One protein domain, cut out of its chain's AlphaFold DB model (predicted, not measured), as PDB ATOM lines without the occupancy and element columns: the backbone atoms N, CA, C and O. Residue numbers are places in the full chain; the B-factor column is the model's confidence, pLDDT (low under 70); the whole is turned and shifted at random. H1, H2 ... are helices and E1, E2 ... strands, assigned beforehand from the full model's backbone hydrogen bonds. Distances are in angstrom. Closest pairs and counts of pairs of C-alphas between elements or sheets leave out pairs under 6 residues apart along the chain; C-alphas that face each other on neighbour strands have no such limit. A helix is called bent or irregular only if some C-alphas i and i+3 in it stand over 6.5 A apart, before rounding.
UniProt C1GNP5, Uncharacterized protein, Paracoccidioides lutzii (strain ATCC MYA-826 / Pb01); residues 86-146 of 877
ATOM      1  N   ALA A  86      23.961  41.004 -11.477       88.27
ATOM      2  CA  ALA A  86      24.619  40.988 -12.775       88.27
ATOM      3  C   ALA A  86      24.735  39.541 -13.281       88.27
ATOM      4  O   ALA A  86      25.264  38.670 -12.583       88.27
ATOM      5  N   LYS A  87      24.291  39.281 -14.516       87.92
ATOM      6  CA  LYS A  87      24.498  37.988 -15.182       87.92
ATOM      7  C   LYS A  87      25.967  37.857 -15.584       87.92
ATOM      8  O   LYS A  87      26.434  38.556 -16.482       87.92
ATOM      9  N   THR A  88      26.701  36.965 -14.931       89.69
ATOM     10  CA  THR A  88      28.083  36.616 -15.294       89.69
ATOM     11  C   THR A  88      28.136  35.221 -15.919       89.69
ATOM     12  O   THR A  88      27.191  34.445 -15.804       89.69
ATOM     13  N   TRP A  89      29.254  34.869 -16.559       82.45
ATOM     14  CA  TRP A  89      29.448  33.543 -17.169       82.45
ATOM     15  C   TRP A  89      29.485  32.379 -16.164       82.45
ATOM     16  O   TRP A  89      29.410  31.228 -16.576       82.45
ATOM     17  N   HIS A  90      29.578  32.680 -14.867       78.50
ATOM     18  CA  HIS A  90      29.462  31.703 -13.787       78.50
ATOM     19  C   HIS A  90      28.073  31.672 -13.141       78.50
ATOM     20  O   HIS A  90      27.844  30.795 -12.327       78.50
ATOM     21  N   GLY A  91      27.164  32.603 -13.454       86.15
ATOM     22  CA  GLY A  91      25.867  32.735 -12.782       86.15
ATOM     23  C   GLY A  91      25.542  34.169 -12.360       86.15
ATOM     24  O   GLY A  91      26.207  35.130 -12.766       86.15
ATOM     25  N   TRP A  92      24.492  34.311 -11.554       86.02
ATOM     26  CA  TRP A  92      24.014  35.591 -11.033       86.02
ATOM     27  C   TRP A  92      24.856  36.033  -9.835       86.02
ATOM     28  O   TRP A  92      24.931  35.337  -8.831       86.02
ATOM     29  N   VAL A  93      25.499  37.197  -9.944       87.72
ATOM     30  CA  VAL A  93      26.342  37.778  -8.884       87.72
ATOM     31  C   VAL A  93      25.734  39.118  -8.466       87.72
ATOM     32  O   VAL A  93      25.378  39.886  -9.361       87.72
ATOM     33  N   PRO A  94      25.622  39.447  -7.165       91.14
ATOM     34  CA  PRO A  94      25.185  40.769  -6.712       91.14
ATOM     35  C   PRO A  94      25.911  41.901  -7.450       91.14
ATOM     36  O   PRO A  94      27.139  41.892  -7.553       91.14
ATOM     37  N   LEU A  95      25.168  42.879  -7.975       89.67
ATOM     38  CA  LEU A  95      25.704  43.936  -8.839       89.67
ATOM     39  C   LEU A  95      26.826  44.718  -8.143       89.67
ATOM     40  O   LEU A  95      27.892  44.892  -8.731       89.67
ATOM     41  N   ALA A  96      26.633  45.078  -6.871       90.02
ATOM     42  CA  ALA A  96      27.644  45.743  -6.050       90.02
ATOM     43  C   ALA A  96      28.937  44.913  -5.919       90.02
ATOM     44  O   ALA A  96      30.042  45.439  -6.057       90.02
ATOM     45  N   GLU A  97      28.827  43.593  -5.729       91.66
ATOM     46  CA  GLU A  97      29.994  42.712  -5.638       91.66
ATOM     47  C   GLU A  97      30.684  42.549  -7.005       91.66
ATOM     48  O   GLU A  97      31.916  42.552  -7.099       91.66
ATOM     49  N   HIS A  98      29.907  42.463  -8.090       91.40
ATOM     50  CA  HIS A  98      30.424  42.430  -9.454       91.40
ATOM     51  C   HIS A  98      31.186  43.720  -9.803       91.40
ATOM     52  O   HIS A  98      32.290  43.650 -10.358       91.40
ATOM     53  N   GLU A  99      30.651  44.887  -9.442       92.46
ATOM     54  CA  GLU A  99      31.278  46.190  -9.661       92.46
ATOM     55  C   GLU A  99      32.521  46.383  -8.790       92.46
ATOM     56  O   GLU A  99      33.574  46.730  -9.326       92.46
ATOM     57  N   ALA A 100      32.484  46.016  -7.505       94.40
ATOM     58  CA  ALA A 100      33.666  45.999  -6.645       94.40
ATOM     59  C   ALA A 100      34.767  45.066  -7.196       94.40
ATOM     60  O   ALA A 100      35.937  45.454  -7.307       94.40
ATOM     61  N   LYS A 101      34.413  43.851  -7.644       93.92
ATOM     62  CA  LYS A 101      35.336  42.916  -8.322       93.92
ATOM     63  C   LYS A 101      35.849  43.468  -9.659       93.92
ATOM     64  O   LYS A 101      36.979  43.159 -10.054       93.92
ATOM     65  N   ARG A 102      35.059  44.265 -10.386       92.06
ATOM     66  CA  ARG A 102      35.454  44.933 -11.643       92.06
ATOM     67  C   ARG A 102      36.415  46.094 -11.373       92.06
ATOM     68  O   ARG A 102      37.452  46.159 -12.030       92.06
ATOM     69  N   ALA A 103      36.151  46.924 -10.366       94.05
ATOM     70  CA  ALA A 103      37.023  48.009  -9.919       94.05
ATOM     71  C   ALA A 103      38.373  47.479  -9.403       94.05
ATOM     72  O   ALA A 103      39.425  47.901  -9.885       94.05
ATOM     73  N   ARG A 104      38.372  46.454  -8.535       93.53
ATOM     74  CA  ARG A 104      39.599  45.772  -8.067       93.53
ATOM     75  C   ARG A 104      40.421  45.176  -9.220       93.53
ATOM     76  O   ARG A 104      41.651  45.173  -9.154       93.53
ATOM     77  N   ARG A 105      39.777  44.674 -10.285       90.88
ATOM     78  CA  ARG A 105      40.462  44.213 -11.510       90.88
ATOM     79  C   ARG A 105      41.005  45.377 -12.344       90.88
ATOM     80  O   ARG A 105      42.162  45.309 -12.743       90.88
ATOM     81  N   LYS A 106      40.236  46.454 -12.548       93.37
ATOM     82  CA  LYS A 106      40.680  47.667 -13.263       93.37
ATOM     83  C   LYS A 106      41.889  48.309 -12.572       93.37
ATOM     84  O   LYS A 106      42.865  48.615 -13.247       93.37
ATOM     85  N   ASN A 107      41.887  48.410 -11.240       94.08
ATOM     86  CA  ASN A 107      43.010  48.950 -10.468       94.08
ATOM     87  C   ASN A 107      44.245  48.037 -10.499       94.08
ATOM     88  O   ASN A 107      45.349  48.533 -10.714       94.08
ATOM     89  N   ARG A 108      44.089  46.709 -10.368       91.71
ATOM     90  CA  ARG A 108      45.220  45.776 -10.549       91.71
ATOM     91  C   ARG A 108      45.778  45.817 -11.971       91.71
ATOM     92  O   ARG A 108      46.992  45.850 -12.124       91.71
ATOM     93  N   TYR A 109      44.926  45.893 -12.994       89.08
ATOM     94  CA  TYR A 109      45.362  46.023 -14.385       89.08
ATOM     95  C   TYR A 109      46.017  47.381 -14.674       89.08
ATOM     96  O   TYR A 109      46.990  47.420 -15.417       89.08
ATOM     97  N   ARG A 110      45.561  48.476 -14.045       90.93
ATOM     98  CA  ARG A 110      46.223  49.792 -14.101       90.93
ATOM     99  C   ARG A 110      47.610  49.734 -13.461       90.93
ATOM    100  O   ARG A 110      48.562  50.104 -14.128       90.93
ATOM    101  N   LYS A 111      47.746  49.183 -12.245       91.53
ATOM    102  CA  LYS A 111      49.053  48.990 -11.581       91.53
ATOM    103  C   LYS A 111      49.980  48.063 -12.383       91.53
ATOM    104  O   LYS A 111      51.159  48.351 -12.522       91.53
ATOM    105  N   PHE A 112      49.453  46.979 -12.952       85.63
ATOM    106  CA  PHE A 112      50.199  46.058 -13.820       85.63
ATOM    107  C   PHE A 112      50.647  46.738 -15.118       85.63
ATOM    108  O   PHE A 112      51.820  46.657 -15.463       85.63
ATOM    109  N   ARG A 113      49.764  47.487 -15.797       81.77
ATOM    110  CA  ARG A 113      50.151  48.322 -16.942       81.77
ATOM    111  C   ARG A 113      51.137  49.415 -16.549       81.77
ATOM    112  O   ARG A 113      52.043  49.641 -17.317       81.77
ATOM    113  N   GLN A 114      51.046  50.043 -15.382       82.98
ATOM    114  CA  GLN A 114      52.055  51.018 -14.937       82.98
ATOM    115  C   GLN A 114      53.423  50.371 -14.652       82.98
ATOM    116  O   GLN A 114      54.436  51.048 -14.760       82.98
ATOM    117  N   LYS A 115      53.468  49.069 -14.328       78.54
ATOM    118  CA  LYS A 115      54.713  48.297 -14.155       78.54
ATOM    119  C   LYS A 115      55.258  47.662 -15.446       78.54
ATOM    120  O   LYS A 115      56.441  47.345 -15.488       78.54
ATOM    121  N   ILE A 116      54.413  47.406 -16.453       76.61
ATOM    122  CA  ILE A 116      54.767  46.656 -17.683       76.61
ATOM    123  C   ILE A 116      54.665  47.486 -18.963       76.61
ATOM    124  O   ILE A 116      55.309  47.143 -19.954       76.61
ATOM    125  N   ALA A 117      53.919  48.591 -18.963       69.13
ATOM    126  CA  ALA A 117      54.171  49.653 -19.920       69.13
ATOM    127  C   ALA A 117      55.582  50.149 -19.624       69.13
ATOM    128  O   ALA A 117      55.815  50.917 -18.691       69.13
ATOM    129  N   TRP A 118      56.521  49.636 -20.413       55.08
ATOM    130  CA  TRP A 118      57.793  50.279 -20.637       55.08
ATOM    131  C   TRP A 118      57.519  51.775 -20.806       55.08
ATOM    132  O   TRP A 118      56.659  52.149 -21.609       55.08
ATOM    133  N   ARG A 119      58.254  52.613 -20.064       54.22
ATOM    134  CA  ARG A 119      58.332  54.073 -20.254       54.22
ATOM    135  C   ARG A 119      59.059  54.412 -21.571       54.22
ATOM    136  O   ARG A 119      60.029  55.150 -21.619       54.22
ATOM    137  N   SER A 120      58.634  53.754 -22.648       56.11
ATOM    138  CA  SER A 120      59.064  53.929 -24.033       56.11
ATOM    139  C   SER A 120      57.939  54.531 -24.882       56.11
ATOM    140  O   SER A 120      58.016  54.534 -26.109       56.11
ATOM    141  N   SER A 121      56.865  55.019 -24.251       52.72
ATOM    142  CA  SER A 121      55.991  56.010 -24.874       52.72
ATOM    143  C   SER A 121      56.788  57.295 -25.074       52.72
ATOM    144  O   SER A 121      57.401  57.771 -24.127       52.72
ATOM    145  N   HIS A 122      56.744  57.862 -26.283       50.92
ATOM    146  CA  HIS A 122      57.592  58.981 -26.726       50.92
ATOM    147  C   HIS A 122      57.690  60.187 -25.769       50.92
ATOM    148  O   HIS A 122      58.701  60.885 -25.794       50.92
ATOM    149  N   ALA A 123      56.688  60.403 -24.910       55.52
ATOM    150  CA  ALA A 123      56.716  61.395 -23.835       55.52
ATOM    151  C   ALA A 123      57.943  61.260 -22.907       55.52
ATOM    152  O   ALA A 123      58.514  62.267 -22.504       55.52
ATOM    153  N   ASP A 124      58.401  60.038 -22.626       58.54
ATOM    154  CA  ASP A 124      59.564  59.790 -21.769       58.54
ATOM    155  C   ASP A 124      60.909  60.002 -22.487       58.54
ATOM    156  O   ASP A 124      61.945  59.886 -21.851       58.54
ATOM    157  N   TYR A 125      60.944  60.353 -23.780       63.81
ATOM    158  CA  TYR A 125      62.188  60.801 -24.427       63.81
ATOM    159  C   TYR A 125      62.405  62.315 -24.327       63.81
ATOM    160  O   TYR A 125      63.450  62.797 -24.758       63.81
ATOM    161  N   ASN A 126      61.481  63.082 -23.733       66.66
ATOM    162  CA  ASN A 126      61.635  64.538 -23.630       66.66
ATOM    163  C   ASN A 126      62.899  64.935 -22.838       66.66
ATOM    164  O   ASN A 126      63.575  65.884 -23.222       66.66
ATOM    165  N   TRP A 127      63.283  64.176 -21.804       71.42
ATOM    166  CA  TRP A 127      64.517  64.440 -21.046       71.42
ATOM    167  C   TRP A 127      65.803  64.194 -21.849       71.42
ATOM    168  O   TRP A 127      66.824  64.793 -21.536       71.42
ATOM    169  N   VAL A 128      65.775  63.381 -22.913       75.03
ATOM    170  CA  VAL A 128      66.951  63.166 -23.783       75.03
ATOM    171  C   VAL A 128      67.272  64.412 -24.619       75.03
ATOM    172  O   VAL A 128      68.426  64.619 -24.985       75.03
ATOM    173  N   TRP A 129      66.264  65.240 -24.918       70.27
ATOM    174  CA  TRP A 129      66.396  66.391 -25.819       70.27
ATOM    175  C   TRP A 129      66.312  67.750 -25.112       70.27
ATOM    176  O   TRP A 129      66.887  68.714 -25.609       70.27
ATOM    177  N   TRP A 130      65.619  67.836 -23.971       72.85
ATOM    178  CA  TRP A 130      65.280  69.107 -23.310       72.85
ATOM    179  C   TRP A 130      65.846  69.282 -21.898       72.85
ATOM    180  O   TRP A 130      65.568  70.304 -21.273       72.85
ATOM    181  N   ASP A 131      66.636  68.337 -21.382       82.32
ATOM    182  CA  ASP A 131      67.347  68.514 -20.111       82.32
ATOM    183  C   ASP A 131      68.840  68.823 -20.342       82.32
ATOM    184  O   ASP A 131      69.664  67.908 -20.403       82.32
ATOM    185  N   PRO A 132      69.230  70.109 -20.449       75.03
ATOM    186  CA  PRO A 132      70.628  70.498 -20.628       75.03
ATOM    187  C   PRO A 132      71.496  70.271 -19.379       75.03
ATOM    188  O   PRO A 132      72.710  70.452 -19.458       75.03
ATOM    189  N   LYS A 133      70.906  69.922 -18.223       81.02
ATOM    190  CA  LYS A 133      71.619  69.725 -16.948       81.02
ATOM    191  C   LYS A 133      71.742  68.253 -16.539       81.02
ATOM    192  O   LYS A 133      72.578  67.944 -15.698       81.02
ATOM    193  N   GLY A 134      70.953  67.357 -17.128       82.49
ATOM    194  CA  GLY A 134      70.992  65.915 -16.869       82.49
ATOM    195  C   GLY A 134      70.325  65.463 -15.561       82.49
ATOM    196  O   GLY A 134      70.431  64.293 -15.203       82.49
ATOM    197  N   ALA A 135      69.613  66.345 -14.855       85.47
ATOM    198  CA  ALA A 135      68.922  66.007 -13.609       85.47
ATOM    199  C   ALA A 135      67.803  64.962 -13.812       85.47
ATOM    200  O   ALA A 135      67.668  64.022 -13.031       85.47
ATOM    201  N   ALA A 136      67.038  65.069 -14.901       83.67
ATOM    202  CA  ALA A 136      66.021  64.094 -15.284       83.67
ATOM    203  C   ALA A 136      66.637  62.791 -15.828       83.67
ATOM    204  O   ALA A 136      66.029  61.728 -15.698       83.67
ATOM    205  N   VAL A 137      67.858  62.843 -16.381       80.43
ATOM    206  CA  VAL A 137      68.637  61.641 -16.741       80.43
ATOM    207  C   VAL A 137      68.964  60.842 -15.476       80.43
ATOM    208  O   VAL A 137      68.745  59.631 -15.437       80.43
ATOM    209  N   GLU A 138      69.465  61.516 -14.437       83.37
ATOM    210  CA  GLU A 138      69.824  60.898 -13.159       83.37
ATOM    211  C   GLU A 138      68.586  60.356 -12.432       83.37
ATOM    212  O   GLU A 138      68.556  59.172 -12.094       83.37
ATOM    213  N   GLN A 139      67.506  61.141 -12.346       83.71
ATOM    214  CA  GLN A 139      66.219  60.692 -11.800       83.71
ATOM    215  C   GLN A 139      65.662  59.463 -12.547       83.71
ATOM    216  O   GLN A 139      65.172  58.519 -11.926       83.71
ATOM    217  N   HIS A 140      65.790  59.408 -13.878       77.43
ATOM    218  CA  HIS A 140      65.418  58.228 -14.663       77.43
ATOM    219  C   HIS A 140      66.313  57.006 -14.363       77.43
ATOM    220  O   HIS A 140      65.832  55.870 -14.387       77.43
ATOM    221  N   PHE A 141      67.602  57.194 -14.055       77.64
ATOM    222  CA  PHE A 141      68.467  56.098 -13.602       77.64
ATOM    223  C   PHE A 141      68.112  55.600 -12.198       77.64
ATOM    224  O   PHE A 141      68.217  54.392 -11.962       77.64
ATOM    225  N   GLU A 142      67.668  56.476 -11.293       81.34
ATOM    226  CA  GLU A 142      67.172  56.095  -9.967       81.34
ATOM    227  C   GLU A 142      65.856  55.311 -10.058       81.34
ATOM    228  O   GLU A 142      65.822  54.165  -9.606       81.34
ATOM    229  N   ASP A 143      64.849  55.823 -10.778       78.70
ATOM    230  CA  ASP A 143      63.589  55.114 -11.085       78.70
ATOM    231  C   ASP A 143      63.843  53.705 -11.671       78.70
ATOM    232  O   ASP A 143      63.112  52.741 -11.418       78.70
ATOM    233  N   LYS A 144      64.913  53.548 -12.463       71.40
ATOM    234  CA  LYS A 144      65.284  52.275 -13.101       71.40
ATOM    235  C   LYS A 144      65.992  51.292 -12.154       71.40
ATOM    236  O   LYS A 144      66.086  50.105 -12.495       71.40
ATOM    237  N   ARG A 145      66.467  51.713 -10.971       73.27
ATOM    238  CA  ARG A 145      67.067  50.804  -9.968       73.27
ATOM    239  C   ARG A 145      66.028  49.852  -9.370       73.27
ATOM    240  O   ARG A 145      66.348  48.674  -9.199       73.27
ATOM    241  N   ASP A 146      64.789  50.291  -9.180       72.80
ATOM    242  CA  ASP A 146      63.705  49.450  -8.646       72.80
ATOM    243  C   ASP A 146      63.244  48.366  -9.637       72.80
ATOM    244  O   ASP A 146      62.769  47.292  -9.260       72.80
TER     245      ASP A 146
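This is residues 86 to 146 of the 877 residues of an uncharacterized protein of Paracoccidioides lutzii (strain ATCC MYA-826 / Pb01) (UniProt C1GNP5). A small two-strand hairpin, E1 and E2, sits at one end of a long helix, H1, and two short helices, H2 and H3, form a loose head beyond its other end. H1 bridges the two ends as a single shaft, and most of it, residues 100 to 116, stands free. The printed part has 61 residues, with two named strands and three named helices in the order E1, E2, H1, H2, H3; the sheet, E1 - E2, is antiparallel and the class is mostly helix. The whole is extended, with a radius of gyration of the C-alphas of 19.6 A and spans of 59 by 21 by 16 A.

Find C-alpha 86 at (24.619, 40.988, -12.775), where E1, residues 86 to 88, begins; E2 is residues 91 to 94. From C-alpha 95 at (25.704, 43.936, -8.839), H1 takes residues 95 to 116 and covers 30.5 A from first to last C-alpha. Look next at H2, residues 122 to 130, 13.2 A long, which is only just irregular: C-alphas 124 and 127 are 6.8 A apart. H3, residues 135 to 143, is 12.4 A long and ends at C-alpha 143, (63.589, 55.114, -11.085).

Start at the hairpin of E1 and E2, which are antiparallel neighbours with 145 degrees between their directions. There N 86 and O 93 are 2.8 A apart and N 88 and O 91 are 2.9 A apart, both within hydrogen-bond range. Moving outward, the closest C-alphas of E1 and H1 are those of Ala 86 and Leu 95, 5.0 A apart. H1 is apart from H2 and from H3, and both strands are apart from H2 and H3. At the far end, H2 and H3 only just touch, and only at the corner by their link, with 3 pairs of C-alphas within 8 A; the closest are those of Trp 127 and Ala 136, 6.0 A apart. Their lines stand at a steep tilt of 41 degrees, opposite ways, though the line of H2 is a rough one. In H1 and H3 every O i to N i+4 pair is within hydrogen-bond range; in H2 it is 1 of 5, beside 4 of 6 O i to N i+3 pairs.

The outline is a rod, and the two C-alphas farthest apart, those of Gly 91 and Pro 132, are 59.1 A from each other. The printed part has no cut, and its four links are tight. Residues 129 to 134 and 141 to 146 also stand free. In the B-factor column of this model the mean pLDDT of the printed part is 80.2; residues 117 to 126 are under 70.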